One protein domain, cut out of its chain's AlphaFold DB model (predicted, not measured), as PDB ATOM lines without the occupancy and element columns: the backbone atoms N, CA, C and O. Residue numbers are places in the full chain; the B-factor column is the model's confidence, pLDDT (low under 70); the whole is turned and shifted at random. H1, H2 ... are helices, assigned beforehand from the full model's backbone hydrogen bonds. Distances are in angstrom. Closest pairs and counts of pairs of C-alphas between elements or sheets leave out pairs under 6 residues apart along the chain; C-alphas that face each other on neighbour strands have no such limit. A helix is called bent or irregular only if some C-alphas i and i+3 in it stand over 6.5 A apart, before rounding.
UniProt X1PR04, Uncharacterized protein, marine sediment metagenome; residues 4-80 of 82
ATOM      1  N   LYS A   4      18.412  -3.027 -18.215       96.44
ATOM      2  CA  LYS A   4      18.769  -3.264 -19.628       96.44
ATOM      3  C   LYS A   4      19.552  -4.569 -19.820       96.44
ATOM      4  O   LYS A   4      19.278  -5.325 -20.745       96.44
ATOM      5  N   ASN A   5      20.496  -4.855 -18.924       97.75
ATOM      6  CA  ASN A   5      21.319  -6.061 -19.005       97.75
ATOM      7  C   ASN A   5      20.538  -7.308 -18.559       97.75
ATOM      8  O   ASN A   5      20.738  -8.373 -19.130       97.75
ATOM      9  N   LYS A   6      19.613  -7.171 -17.594       96.81
ATOM     10  CA  LYS A   6      18.678  -8.245 -17.211       96.81
ATOM     11  C   LYS A   6      17.770  -8.630 -18.377       96.81
ATOM     12  O   LYS A   6      17.651  -9.812 -18.666       96.81
ATOM     13  N   ARG A   7      17.210  -7.649 -19.088       96.31
ATOM     14  CA  ARG A   7      16.380  -7.885 -20.278       96.31
ATOM     15  C   ARG A   7      17.157  -8.561 -21.399       96.31
ATOM     16  O   ARG A   7      16.694  -9.565 -21.913       96.31
ATOM     17  N   LYS A   8      18.376  -8.094 -21.693       97.75
ATOM     18  CA  LYS A   8      19.254  -8.752 -22.674       97.75
ATOM     19  C   LYS A   8      19.546 -10.211 -22.300       97.75
ATOM     20  O   LYS A   8      19.526 -11.081 -23.159       97.75
ATOM     21  N   ALA A   9      19.808 -10.494 -21.023       97.19
ATOM     22  CA  ALA A   9      19.989 -11.870 -20.562       97.19
ATOM     23  C   ALA A   9      18.698 -12.700 -20.691       97.19
ATOM     24  O   ALA A   9      18.760 -13.857 -21.091       97.19
ATOM     25  N   GLY A  10      17.539 -12.106 -20.390       95.50
ATOM     26  CA  GLY A  10      16.230 -12.739 -20.558       95.50
ATOM     27  C   GLY A  10      15.896 -13.061 -22.014       95.50
ATOM     28  O   GLY A  10      15.400 -14.146 -22.292       95.50
ATOM     29  N   GLU A  11      16.241 -12.165 -22.936       96.88
ATOM     30  CA  GLU A  11      16.104 -12.356 -24.381       96.88
ATOM     31  C   GLU A  11      16.959 -13.528 -24.881       96.88
ATOM     32  O   GLU A  11      16.453 -14.397 -25.582       96.88
ATOM     33  N   ILE A  12      18.226 -13.600 -24.450       96.94
ATOM     34  CA  ILE A  12      19.136 -14.709 -24.779       96.94
ATOM     35  C   ILE A  12      18.609 -16.041 -24.230       96.94
ATOM     36  O   ILE A  12      18.694 -17.062 -24.908       96.94
ATOM     37  N   LEU A  13      18.090 -16.041 -22.999       95.31
ATOM     38  CA  LEU A  13      17.566 -17.253 -22.366       95.31
ATOM     39  C   LEU A  13      16.249 -17.701 -23.017       95.31
ATOM     40  O   LEU A  13      15.983 -18.894 -23.146       95.31
ATOM     41  N   GLY A  14      15.424 -16.747 -23.440       95.44
ATOM     42  CA  GLY A  14      14.126 -16.998 -24.041       95.44
ATOM     43  C   GLY A  14      13.045 -17.394 -23.031       95.44
ATOM     44  O   GLY A  14      13.280 -17.679 -21.853       95.44
ATOM     45  N   ARG A  15      11.802 -17.398 -23.519       93.56
ATOM     46  CA  ARG A  15      10.582 -17.588 -22.717       93.56
ATOM     47  C   ARG A  15      10.574 -18.920 -21.957       93.56
ATOM     48  O   ARG A  15      10.322 -18.946 -20.755       93.56
ATOM     49  N   ALA A  16      10.859 -20.016 -22.662       94.75
ATOM     50  CA  ALA A  16      10.756 -21.367 -22.117       94.75
ATOM     51  C   ALA A  16      11.766 -21.622 -20.989       94.75
ATOM     52  O   ALA A  16      11.390 -22.114 -19.928       94.75
ATOM     53  N   ALA A  17      13.030 -21.239 -21.184       96.44
ATOM     54  CA  ALA A  17      14.068 -21.477 -20.187       96.44
ATOM     55  C   ALA A  17      13.948 -20.537 -18.973       96.44
ATOM     56  O   ALA A  17      14.196 -20.978 -17.852       96.44
ATOM     57  N   LEU A  18      13.485 -19.290 -19.148       95.75
ATOM     58  CA  LEU A  18      13.117 -18.426 -18.013       95.75
ATOM     59  C   LEU A  18      12.018 -19.059 -17.157       95.75
ATOM     60  O   LEU A  18      12.170 -19.155 -15.938       95.75
ATOM     61  N   ALA A  19      10.929 -19.507 -17.787       96.00
ATOM     62  CA  ALA A  19       9.818 -20.136 -17.081       96.00
ATOM     63  C   ALA A  19      10.261 -21.422 -16.365       96.00
ATOM     64  O   ALA A  19       9.972 -21.590 -15.181       96.00
ATOM     65  N   ALA A  20      11.024 -22.283 -17.045       97.62
ATOM     66  CA  ALA A  20      11.568 -23.506 -16.460       97.62
ATOM     67  C   ALA A  20      12.455 -23.212 -15.240       97.62
ATOM     68  O   ALA A  20      12.301 -23.853 -14.200       97.62
ATOM     69  N   ARG A  21      13.325 -22.195 -15.321       97.50
ATOM     70  CA  ARG A  21      14.199 -21.808 -14.207       97.50
ATOM     71  C   ARG A  21      13.419 -21.268 -13.009       97.50
ATOM     72  O   ARG A  21      13.763 -21.571 -11.871       97.50
ATOM     73  N   ILE A  22      12.370 -20.478 -13.240       96.56
ATOM     74  CA  ILE A  22      11.492 -19.999 -12.161       96.56
ATOM     75  C   ILE A  22      10.768 -21.178 -11.495       96.56
ATOM     76  O   ILE A  22      10.692 -21.227 -10.271       96.56
ATOM     77  N   GLN A  23      10.274 -22.142 -12.276       96.69
ATOM     78  CA  GLN A  23       9.600 -23.333 -11.748       96.69
ATOM     79  C   GLN A  23      10.534 -24.222 -10.920       96.69
ATOM     80  O   GLN A  23      10.125 -24.723  -9.876       96.69
ATOM     81  N   GLU A  24      11.777 -24.411 -11.364       96.75
ATOM     82  CA  GLU A  24      12.817 -25.124 -10.615       96.75
ATOM     83  C   GLU A  24      13.047 -24.470  -9.246       96.75
ATOM     84  O   GLU A  24      12.906 -25.123  -8.216       96.75
ATOM     85  N   LEU A  25      13.283 -23.156  -9.232       96.69
ATOM     86  CA  LEU A  25      13.482 -22.392  -8.002       96.69
ATOM     87  C   LEU A  25      12.260 -22.458  -7.075       96.69
ATOM     88  O   LEU A  25      12.409 -22.642  -5.872       96.69
ATOM     89  N   ALA A  26      11.044 -22.360  -7.615       94.19
ATOM     90  CA  ALA A  26       9.826 -22.468  -6.814       94.19
ATOM     91  C   ALA A  26       9.698 -23.841  -6.126       94.19
ATOM     92  O   ALA A  26       9.260 -23.912  -4.978       94.19
ATOM     93  N   ARG A  27      10.122 -24.927  -6.789       94.00
ATOM     94  CA  ARG A  27      10.177 -26.264  -6.173       94.00
ATOM     95  C   ARG A  27      11.236 -26.344  -5.076       94.00
ATOM     96  O   ARG A  27      10.959 -26.942  -4.042       94.00
ATOM     97  N   GLU A  28      12.403 -25.721  -5.267       90.62
ATOM     98  CA  GLU A  28      13.431 -25.625  -4.215       90.62
ATOM     99  C   GLU A  28      12.880 -24.928  -2.962       90.62
ATOM    100  O   GLU A  28      13.075 -25.418  -1.851       90.62
ATOM    101  N   ALA A  29      12.143 -23.822  -3.129       91.81
ATOM    102  CA  ALA A  29      11.552 -23.094  -2.003       91.81
ATOM    103  C   ALA A  29      10.553 -23.934  -1.198       91.81
ATOM    104  O   ALA A  29      10.495 -23.796   0.020       91.81
ATOM    105  N   ALA A  30       9.784 -24.808  -1.855       84.25
ATOM    106  CA  ALA A  30       8.779 -25.636  -1.190       84.25
ATOM    107  C   ALA A  30       9.382 -26.699  -0.251       84.25
ATOM    108  O   ALA A  30       8.707 -27.139   0.676       84.25
ATOM    109  N   GLY A  31      10.630 -27.118  -0.484       81.44
ATOM    110  CA  GLY A  31      11.321 -28.121   0.336       81.44
ATOM    111  C   GLY A  31      12.248 -27.553   1.417       81.44
ATOM    112  O   GLY A  31      12.820 -28.329   2.180       81.44
ATOM    113  N   GLY A  32      12.442 -26.231   1.462       81.56
ATOM    114  CA  GLY A  32      13.433 -25.567   2.314       81.56
ATOM    115  C   GLY A  32      12.868 -24.927   3.587       81.56
ATOM    116  O   GLY A  32      11.679 -25.004   3.895       81.56
ATOM    117  N   SER A  33      13.738 -24.254   4.342       91.69
ATOM    118  CA  SER A  33      13.342 -23.420   5.483       91.69
ATOM    119  C   SER A  33      12.773 -22.067   5.032       91.69
ATOM    120  O   SER A  33      12.944 -21.651   3.885       91.69
ATOM    121  N   TYR A  34      12.179 -21.301   5.956       90.00
ATOM    122  CA  TYR A  34      11.728 -19.933   5.654       90.00
ATOM    123  C   TYR A  34      12.865 -19.033   5.131       90.00
ATOM    124  O   TYR A  34      12.625 -18.141   4.320       90.00
ATOM    125  N   LYS A  35      14.117 -19.270   5.552       93.25
ATOM    126  CA  LYS A  35      15.285 -18.517   5.065       93.25
ATOM    127  C   LYS A  35      15.584 -18.849   3.605       93.25
ATOM    128  O   LYS A  35      15.874 -17.947   2.820       93.25
ATOM    129  N   ASP A  36      15.459 -20.123   3.245       90.88
ATOM    130  CA  ASP A  36      15.672 -20.597   1.877       90.88
ATOM    131  C   ASP A  36      14.587 -20.064   0.942       90.88
ATOM    132  O   ASP A  36      14.898 -19.587  -0.150       90.88
ATOM    133  N   ALA A  37      13.333 -20.029   1.403       94.12
ATOM    134  CA  ALA A  37      12.225 -19.426   0.666       94.12
ATOM    135  C   ALA A  37      12.500 -17.949   0.327       94.12
ATOM    136  O   ALA A  37      12.327 -17.531  -0.820       94.12
ATOM    137  N   MET A  38      13.016 -17.167   1.283       96.69
ATOM    138  CA  MET A  38      13.372 -15.764   1.041       96.69
ATOM    139  C   MET A  38      14.555 -15.614   0.075       96.69
ATOM    140  O   MET A  38      14.536 -14.741  -0.798       96.69
ATOM    141  N   ALA A  39      15.572 -16.475   0.178       95.69
ATOM    142  CA  ALA A  39      16.691 -16.478  -0.762       95.69
ATOM    143  C   ALA A  39      16.229 -16.812  -2.191       95.69
ATOM    144  O   ALA A  39      16.649 -16.166  -3.155       95.69
ATOM    145  N   VAL A  40      15.327 -17.785  -2.334       97.12
ATOM    146  CA  VAL A  40      14.705 -18.135  -3.614       97.12
ATOM    147  C   VAL A  40      13.864 -16.983  -4.163       97.12
ATOM    148  O   VAL A  40      13.991 -16.670  -5.347       97.12
ATOM    149  N   ALA A  41      13.071 -16.301  -3.333       96.50
ATOM    150  CA  ALA A  41      12.293 -15.138  -3.762       96.50
ATOM    151  C   ALA A  41      13.191 -14.053  -4.387       96.50
ATOM    152  O   ALA A  41      12.864 -13.502  -5.440       96.50
ATOM    153  N   GLY A  42      14.375 -13.816  -3.809       97.31
ATOM    154  CA  GLY A  42      15.386 -12.920  -4.379       97.31
ATOM    155  C   GLY A  42      15.922 -13.376  -5.743       97.31
ATOM    156  O   GLY A  42      16.135 -12.553  -6.632       97.31
ATOM    157  N   LYS A  43      16.108 -14.685  -5.957       97.75
ATOM    158  CA  LYS A  43      16.507 -15.229  -7.269       97.75
ATOM    159  C   LYS A  43      15.388 -15.056  -8.303       97.75
ATOM    160  O   LYS A  43      15.646 -14.617  -9.423       97.75
ATOM    161  N   ILE A  44      14.148 -15.374  -7.925       97.56
ATOM    162  CA  ILE A  44      12.973 -15.274  -8.801       97.56
ATOM    163  C   ILE A  44      12.697 -13.817  -9.185       97.56
ATOM    164  O   ILE A  44      12.393 -13.558 -10.347       97.56
ATOM    165  N   SER A  45      12.860 -12.852  -8.275       97.31
ATOM    166  CA  SER A  45      12.624 -11.433  -8.584       97.31
ATOM    167  C   SER A  45      13.534 -10.922  -9.706       97.31
ATOM    168  O   SER A  45      13.075 -10.222 -10.610       97.31
ATOM    169  N   VAL A  46      14.799 -11.353  -9.725       97.94
ATOM    170  CA  VAL A  46      15.749 -11.025 -10.798       97.94
ATOM    171  C   VAL A  46      15.315 -11.628 -12.137       97.94
ATOM    172  O   VAL A  46      15.431 -10.955 -13.162       97.94
ATOM    173  N   LEU A  47      14.798 -12.859 -12.142       97.12
ATOM    174  CA  LEU A  47      14.283 -13.512 -13.354       97.12
ATOM    175  C   LEU A  47      12.985 -12.864 -13.844       97.12
ATOM    176  O   LEU A  47      12.816 -12.677 -15.044       97.12
ATOM    177  N   ALA A  48      12.105 -12.452 -12.931       96.56
ATOM    178  CA  ALA A  48      10.886 -11.721 -13.257       96.56
ATOM    179  C   ALA A  48      11.201 -10.355 -13.889       96.56
ATOM    180  O   ALA A  48      10.560  -9.948 -14.853       96.56
ATOM    181  N   GLU A  49      12.230  -9.655 -13.403       97.06
ATOM    182  CA  GLU A  49      12.742  -8.456 -14.072       97.06
ATOM    183  C   GLU A  49      13.339  -8.764 -15.448       97.06
ATOM    184  O   GLU A  49      13.099  -8.014 -16.396       97.06
ATOM    185  N   ALA A  50      14.107  -9.852 -15.570       97.12
ATOM    186  CA  ALA A  50      14.661 -10.275 -16.850       97.12
ATOM    187  C   ALA A  50      13.549 -10.543 -17.867       97.12
ATOM    188  O   ALA A  50      13.676 -10.071 -18.988       97.12
ATOM    189  N   ALA A  51      12.446 -11.181 -17.454       95.94
ATOM    190  CA  ALA A  51      11.279 -11.507 -18.276       95.94
ATOM    191  C   ALA A  51      10.568 -10.283 -18.886       95.94
ATOM    192  O   ALA A  51       9.881 -10.424 -19.889       95.94
ATOM    193  N   THR A  52      10.803  -9.073 -18.364       95.00
ATOM    194  CA  THR A  52      10.272  -7.819 -18.939       95.00
ATOM    195  C   THR A  52      10.930  -7.395 -20.262       95.00
ATOM    196  O   THR A  52      10.707  -6.278 -20.720       95.00
ATOM    197  N   TYR A  53      11.789  -8.232 -20.856       94.62
ATOM    198  CA  TYR A  53      12.225  -8.070 -22.250       94.62
ATOM    199  C   TYR A  53      11.093  -8.348 -23.249       94.62
ATOM    200  O   TYR A  53      11.175  -7.920 -24.394       94.62
ATOM    201  N   ASP A  54      10.075  -9.084 -22.803       94.00
ATOM    202  CA  ASP A  54       8.945  -9.556 -23.581       94.00
ATOM    203  C   ASP A  54       7.657  -8.963 -23.014       94.00
ATOM    204  O   ASP A  54       7.401  -9.107 -21.817       94.00
ATOM    205  N   ASP A  55       6.843  -8.309 -23.844       94.62
ATOM    206  CA  ASP A  55       5.659  -7.587 -23.360       94.62
ATOM    207  C   ASP A  55       4.639  -8.521 -22.698       94.62
ATOM    208  O   ASP A  55       4.116  -8.204 -21.632       94.62
ATOM    209  N   TYR A  56       4.423  -9.714 -23.267       93.31
ATOM    210  CA  TYR A  56       3.502 -10.700 -22.701       93.31
ATOM    211  C   TYR A  56       3.958 -11.160 -21.310       93.31
ATOM    212  O   TYR A  56       3.173 -11.146 -20.360       93.31
ATOM    213  N   TRP A  57       5.227 -11.538 -21.141       92.81
ATOM    214  CA  TRP A  57       5.728 -11.906 -19.812       92.81
ATOM    215  C   TRP A  57       5.828 -10.721 -18.860       92.81
ATOM    216  O   TRP A  57       5.577 -10.886 -17.665       92.81
ATOM    217  N   GLY A  58       6.154  -9.537 -19.372       93.81
ATOM    218  CA  GLY A  58       6.127  -8.290 -18.620       93.81
ATOM    219  C   GLY A  58       4.747  -8.026 -18.021       93.81
ATOM    220  O   GLY A  58       4.651  -7.747 -16.827       93.81
ATOM    221  N   GLU A  59       3.687  -8.207 -18.809       96.69
ATOM    222  CA  GLU A  59       2.299  -8.094 -18.361       96.69
ATOM    223  C   GLU A  59       1.956  -9.155 -17.304       96.69
ATOM    224  O   GLU A  59       1.423  -8.818 -16.247       96.69
ATOM    225  N   LYS A  60       2.320 -10.429 -17.522       95.56
ATOM    226  CA  LYS A  60       2.071 -11.508 -16.542       95.56
ATOM    227  C   LYS A  60       2.763 -11.247 -15.204       95.56
ATOM    228  O   LYS A  60       2.147 -11.423 -14.154       95.56
ATOM    229  N   VAL A  61       4.016 -10.790 -15.228       95.88
ATOM    230  CA  VAL A  61       4.756 -10.389 -14.021       95.88
ATOM    231  C   VAL A  61       4.104  -9.171 -13.362       95.88
ATOM    232  O   VAL A  61       3.966  -9.145 -12.141       95.88
ATOM    233  N   GLY A  62       3.685  -8.179 -14.152       96.56
ATOM    234  CA  GLY A  62       2.987  -6.988 -13.669       96.56
ATOM    235  C   GLY A  62       1.682  -7.321 -12.945       96.56
ATOM    236  O   GLY A  62       1.484  -6.870 -11.820       96.56
ATOM    237  N   MET A  63       0.839  -8.173 -13.536       97.06
ATOM    238  CA  MET A  63      -0.403  -8.639 -12.910       97.06
ATOM    239  C   MET A  63      -0.142  -9.385 -11.599       97.06
ATOM    240  O   MET A  63      -0.832  -9.139 -10.612       97.06
ATOM    241  N   GLY A  64       0.876 -10.250 -11.560       96.19
ATOM    242  CA  GLY A  64       1.262 -10.948 -10.331       96.19
ATOM    243  C   GLY A  64       1.680  -9.989  -9.212       96.19
ATOM    244  O   GLY A  64       1.227 -10.136  -8.080       96.19
ATOM    245  N   ARG A  65       2.487  -8.966  -9.531       96.81
ATOM    246  CA  ARG A  65       2.888  -7.927  -8.562       96.81
ATOM    247  C   ARG A  65       1.691  -7.147  -8.038       96.81
ATOM    248  O   ARG A  65       1.545  -7.023  -6.830       96.81
ATOM    249  N   MET A  66       0.820  -6.685  -8.934       97.50
ATOM    250  CA  MET A  66      -0.378  -5.930  -8.564       97.50
ATOM    251  C   MET A  66      -1.303  -6.743  -7.649       97.50
ATOM    252  O   MET A  66      -1.812  -6.219  -6.661       97.50
ATOM    253  N   SER A  67      -1.497  -8.030  -7.951       97.50
ATOM    254  CA  SER A  67      -2.300  -8.923  -7.114       97.50
ATOM    255  C   SER A  67      -1.721  -9.063  -5.705       97.50
ATOM    256  O   SER A  67      -2.474  -9.023  -4.735       97.50
ATOM    257  N   GLU A  68      -0.402  -9.220  -5.576       97.25
ATOM    258  CA  GLU A  68       0.234  -9.376  -4.265       97.25
ATOM    259  C   GLU A  68       0.258  -8.060  -3.478       97.25
ATOM    260  O   GLU A  68      -0.007  -8.045  -2.279       97.25
ATOM    261  N   GLU A  69       0.478  -6.929  -4.151       97.00
ATOM    262  CA  GLU A  69       0.354  -5.600  -3.544       97.00
ATOM    263  C   GLU A  69      -1.052  -5.366  -2.983       97.00
ATOM    264  O   GLU A  69      -1.191  -4.864  -1.866       97.00
ATOM    265  N   PHE A  70      -2.097  -5.769  -3.712       96.94
ATOM    266  CA  PHE A  70      -3.472  -5.697  -3.221       96.94
ATOM    267  C   PHE A  70      -3.681  -6.567  -1.974       96.94
ATOM    268  O   PHE A  70      -4.235  -6.088  -0.983       96.94
ATOM    269  N   ASN A  71      -3.185  -7.809  -1.976       95.06
ATOM    270  CA  ASN A  71      -3.265  -8.697  -0.811       95.06
ATOM    271  C   ASN A  71      -2.597  -8.071   0.422       95.06
ATOM    272  O   ASN A  71      -3.184  -8.043   1.504       95.06
ATOM    273  N   LEU A  72      -1.399  -7.505   0.253       95.06
ATOM    274  CA  LEU A  72      -0.678  -6.831   1.331       95.06
ATOM    275  C   LEU A  72      -1.427  -5.598   1.844       95.06
ATOM    276  O   LEU A  72      -1.472  -5.379   3.054       95.06
ATOM    277  N   GLN A  73      -2.057  -4.815   0.964       95.56
ATOM    278  CA  GLN A  73      -2.893  -3.682   1.372       95.56
ATOM    279  C   GLN A  73      -4.102  -4.128   2.201       95.56
ATOM    280  O   GLN A  73      -4.425  -3.482   3.198       95.56
ATOM    281  N   VAL A  74      -4.764  -5.221   1.812       95.00
ATOM    282  CA  VAL A  74      -5.884  -5.796   2.573       95.00
ATOM    283  C   VAL A  74      -5.413  -6.256   3.954       95.00
ATOM    284  O   VAL A  74      -6.042  -5.919   4.955       95.00
ATOM    285  N   ILE A  75      -4.277  -6.956   4.029       93.94
ATOM    286  CA  ILE A  75      -3.684  -7.398   5.301       93.94
ATOM    287  C   ILE A  75      -3.315  -6.199   6.180       93.94
ATOM    288  O   ILE A  75      -3.625  -6.204   7.367       93.94
ATOM    289  N   ALA A  76      -2.692  -5.161   5.620       92.06
ATOM    290  CA  ALA A  76      -2.295  -3.970   6.368       92.06
ATOM    291  C   ALA A  76      -3.502  -3.201   6.931       92.06
ATOM    292  O   ALA A  76      -3.438  -2.715   8.058       92.06
ATOM    293  N   LYS A  77      -4.609  -3.118   6.178       90.31
ATOM    294  CA  LYS A  77      -5.853  -2.480   6.638       90.31
ATOM    295  C   LYS A  77      -6.556  -3.296   7.722       90.31
ATOM    296  O   LYS A  77      -6.905  -2.744   8.755       90.31
ATOM    297  N   ASN A  78      -6.713  -4.604   7.515       85.62
ATOM    298  CA  ASN A  78      -7.450  -5.474   8.441       85.62
ATOM    299  C   ASN A  78      -6.626  -5.879   9.676       85.62
ATOM    300  O   ASN A  78      -7.180  -6.253  10.702       85.62
ATOM    301  N   GLY A  79      -5.294  -5.841   9.585       64.00
ATOM    302  CA  GLY A  79      -4.374  -6.142  10.683       64.00
ATOM    303  C   GLY A  79      -4.027  -4.940  11.564       64.00
ATOM    304  O   GLY A  79      -3.378  -5.131  12.590       64.00
ATOM    305  N   GLY A  80      -4.436  -3.727  11.167       55.78
ATOM    306  CA  GLY A  80      -4.240  -2.479  11.914       55.78
ATOM    307  C   GLY A  80      -5.305  -2.193  12.980       55.78
ATOM    308  O   GLY A  80      -5.134  -1.256  13.751       55.78
TER     309      GLY A  80
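What this domain is: This is residues 4 to 80 of the 82 residues of an uncharacterized protein of marine sediment metagenome (UniProt X1PR04). H1b and H2 run side by side as a helical hairpin; H1a sits across the later end of H2, and H3 splays from that end in a V with H2, residues 63 to 80 sticking out. The printed part has 77 residues with three named helices, H1, H2, H3, and is all helix, only just loose, close to compact, radius of gyration of the C-alphas 14.2 A, spans 45 by 29 by 18 A.

How they stand to each other: Start at H1, residues 4 to 31, one helix by its hydrogen bonds but bent, C-alphas 12 and 15 being 9.3 A apart; arms H1a, residues 4 to 12, and H1b, residues 15 to 31, are about perpendicular at 79 degrees. H2, residues 34 to 51, touches H1b in a hairpin, opposite ways at a shallow tilt of 8 degrees; the closest C-alphas, Ala 29 and Ala 37, are 4.6 A apart. With residues 46 to 51 alone H2 touches H1a, about perpendicular at 84 degrees; find closest C-alphas Lys 6 and Ala 50 at 4.5 A. H3, residues 55 to 78, touches H2 with residues 57 to 61 alone, a hairpin at a steep tilt of 41 degrees, opposite ways; closest C-alphas Ala 51 and Trp 57, 5.8 A. Every O i to N i+4 pair is within hydrogen-bond range in H1a and H3, 12 of 13 in H1b and 13 of 14 in H2.

Where its parts are: Find C-alpha 4 at (18.769, -3.264, -19.628); H1a runs 12.6 A, H1b and H2 25.4 A each, and H3 34.5 A to C-alpha 78 at (-7.450, -5.474, 8.441).

The domain as a whole: The farthest C-alphas, Ile 12 and Gly 80, are 45.2 A apart. The printed part has no cut, both links are tight, and residues 79 to 80 are under pLDDT 70.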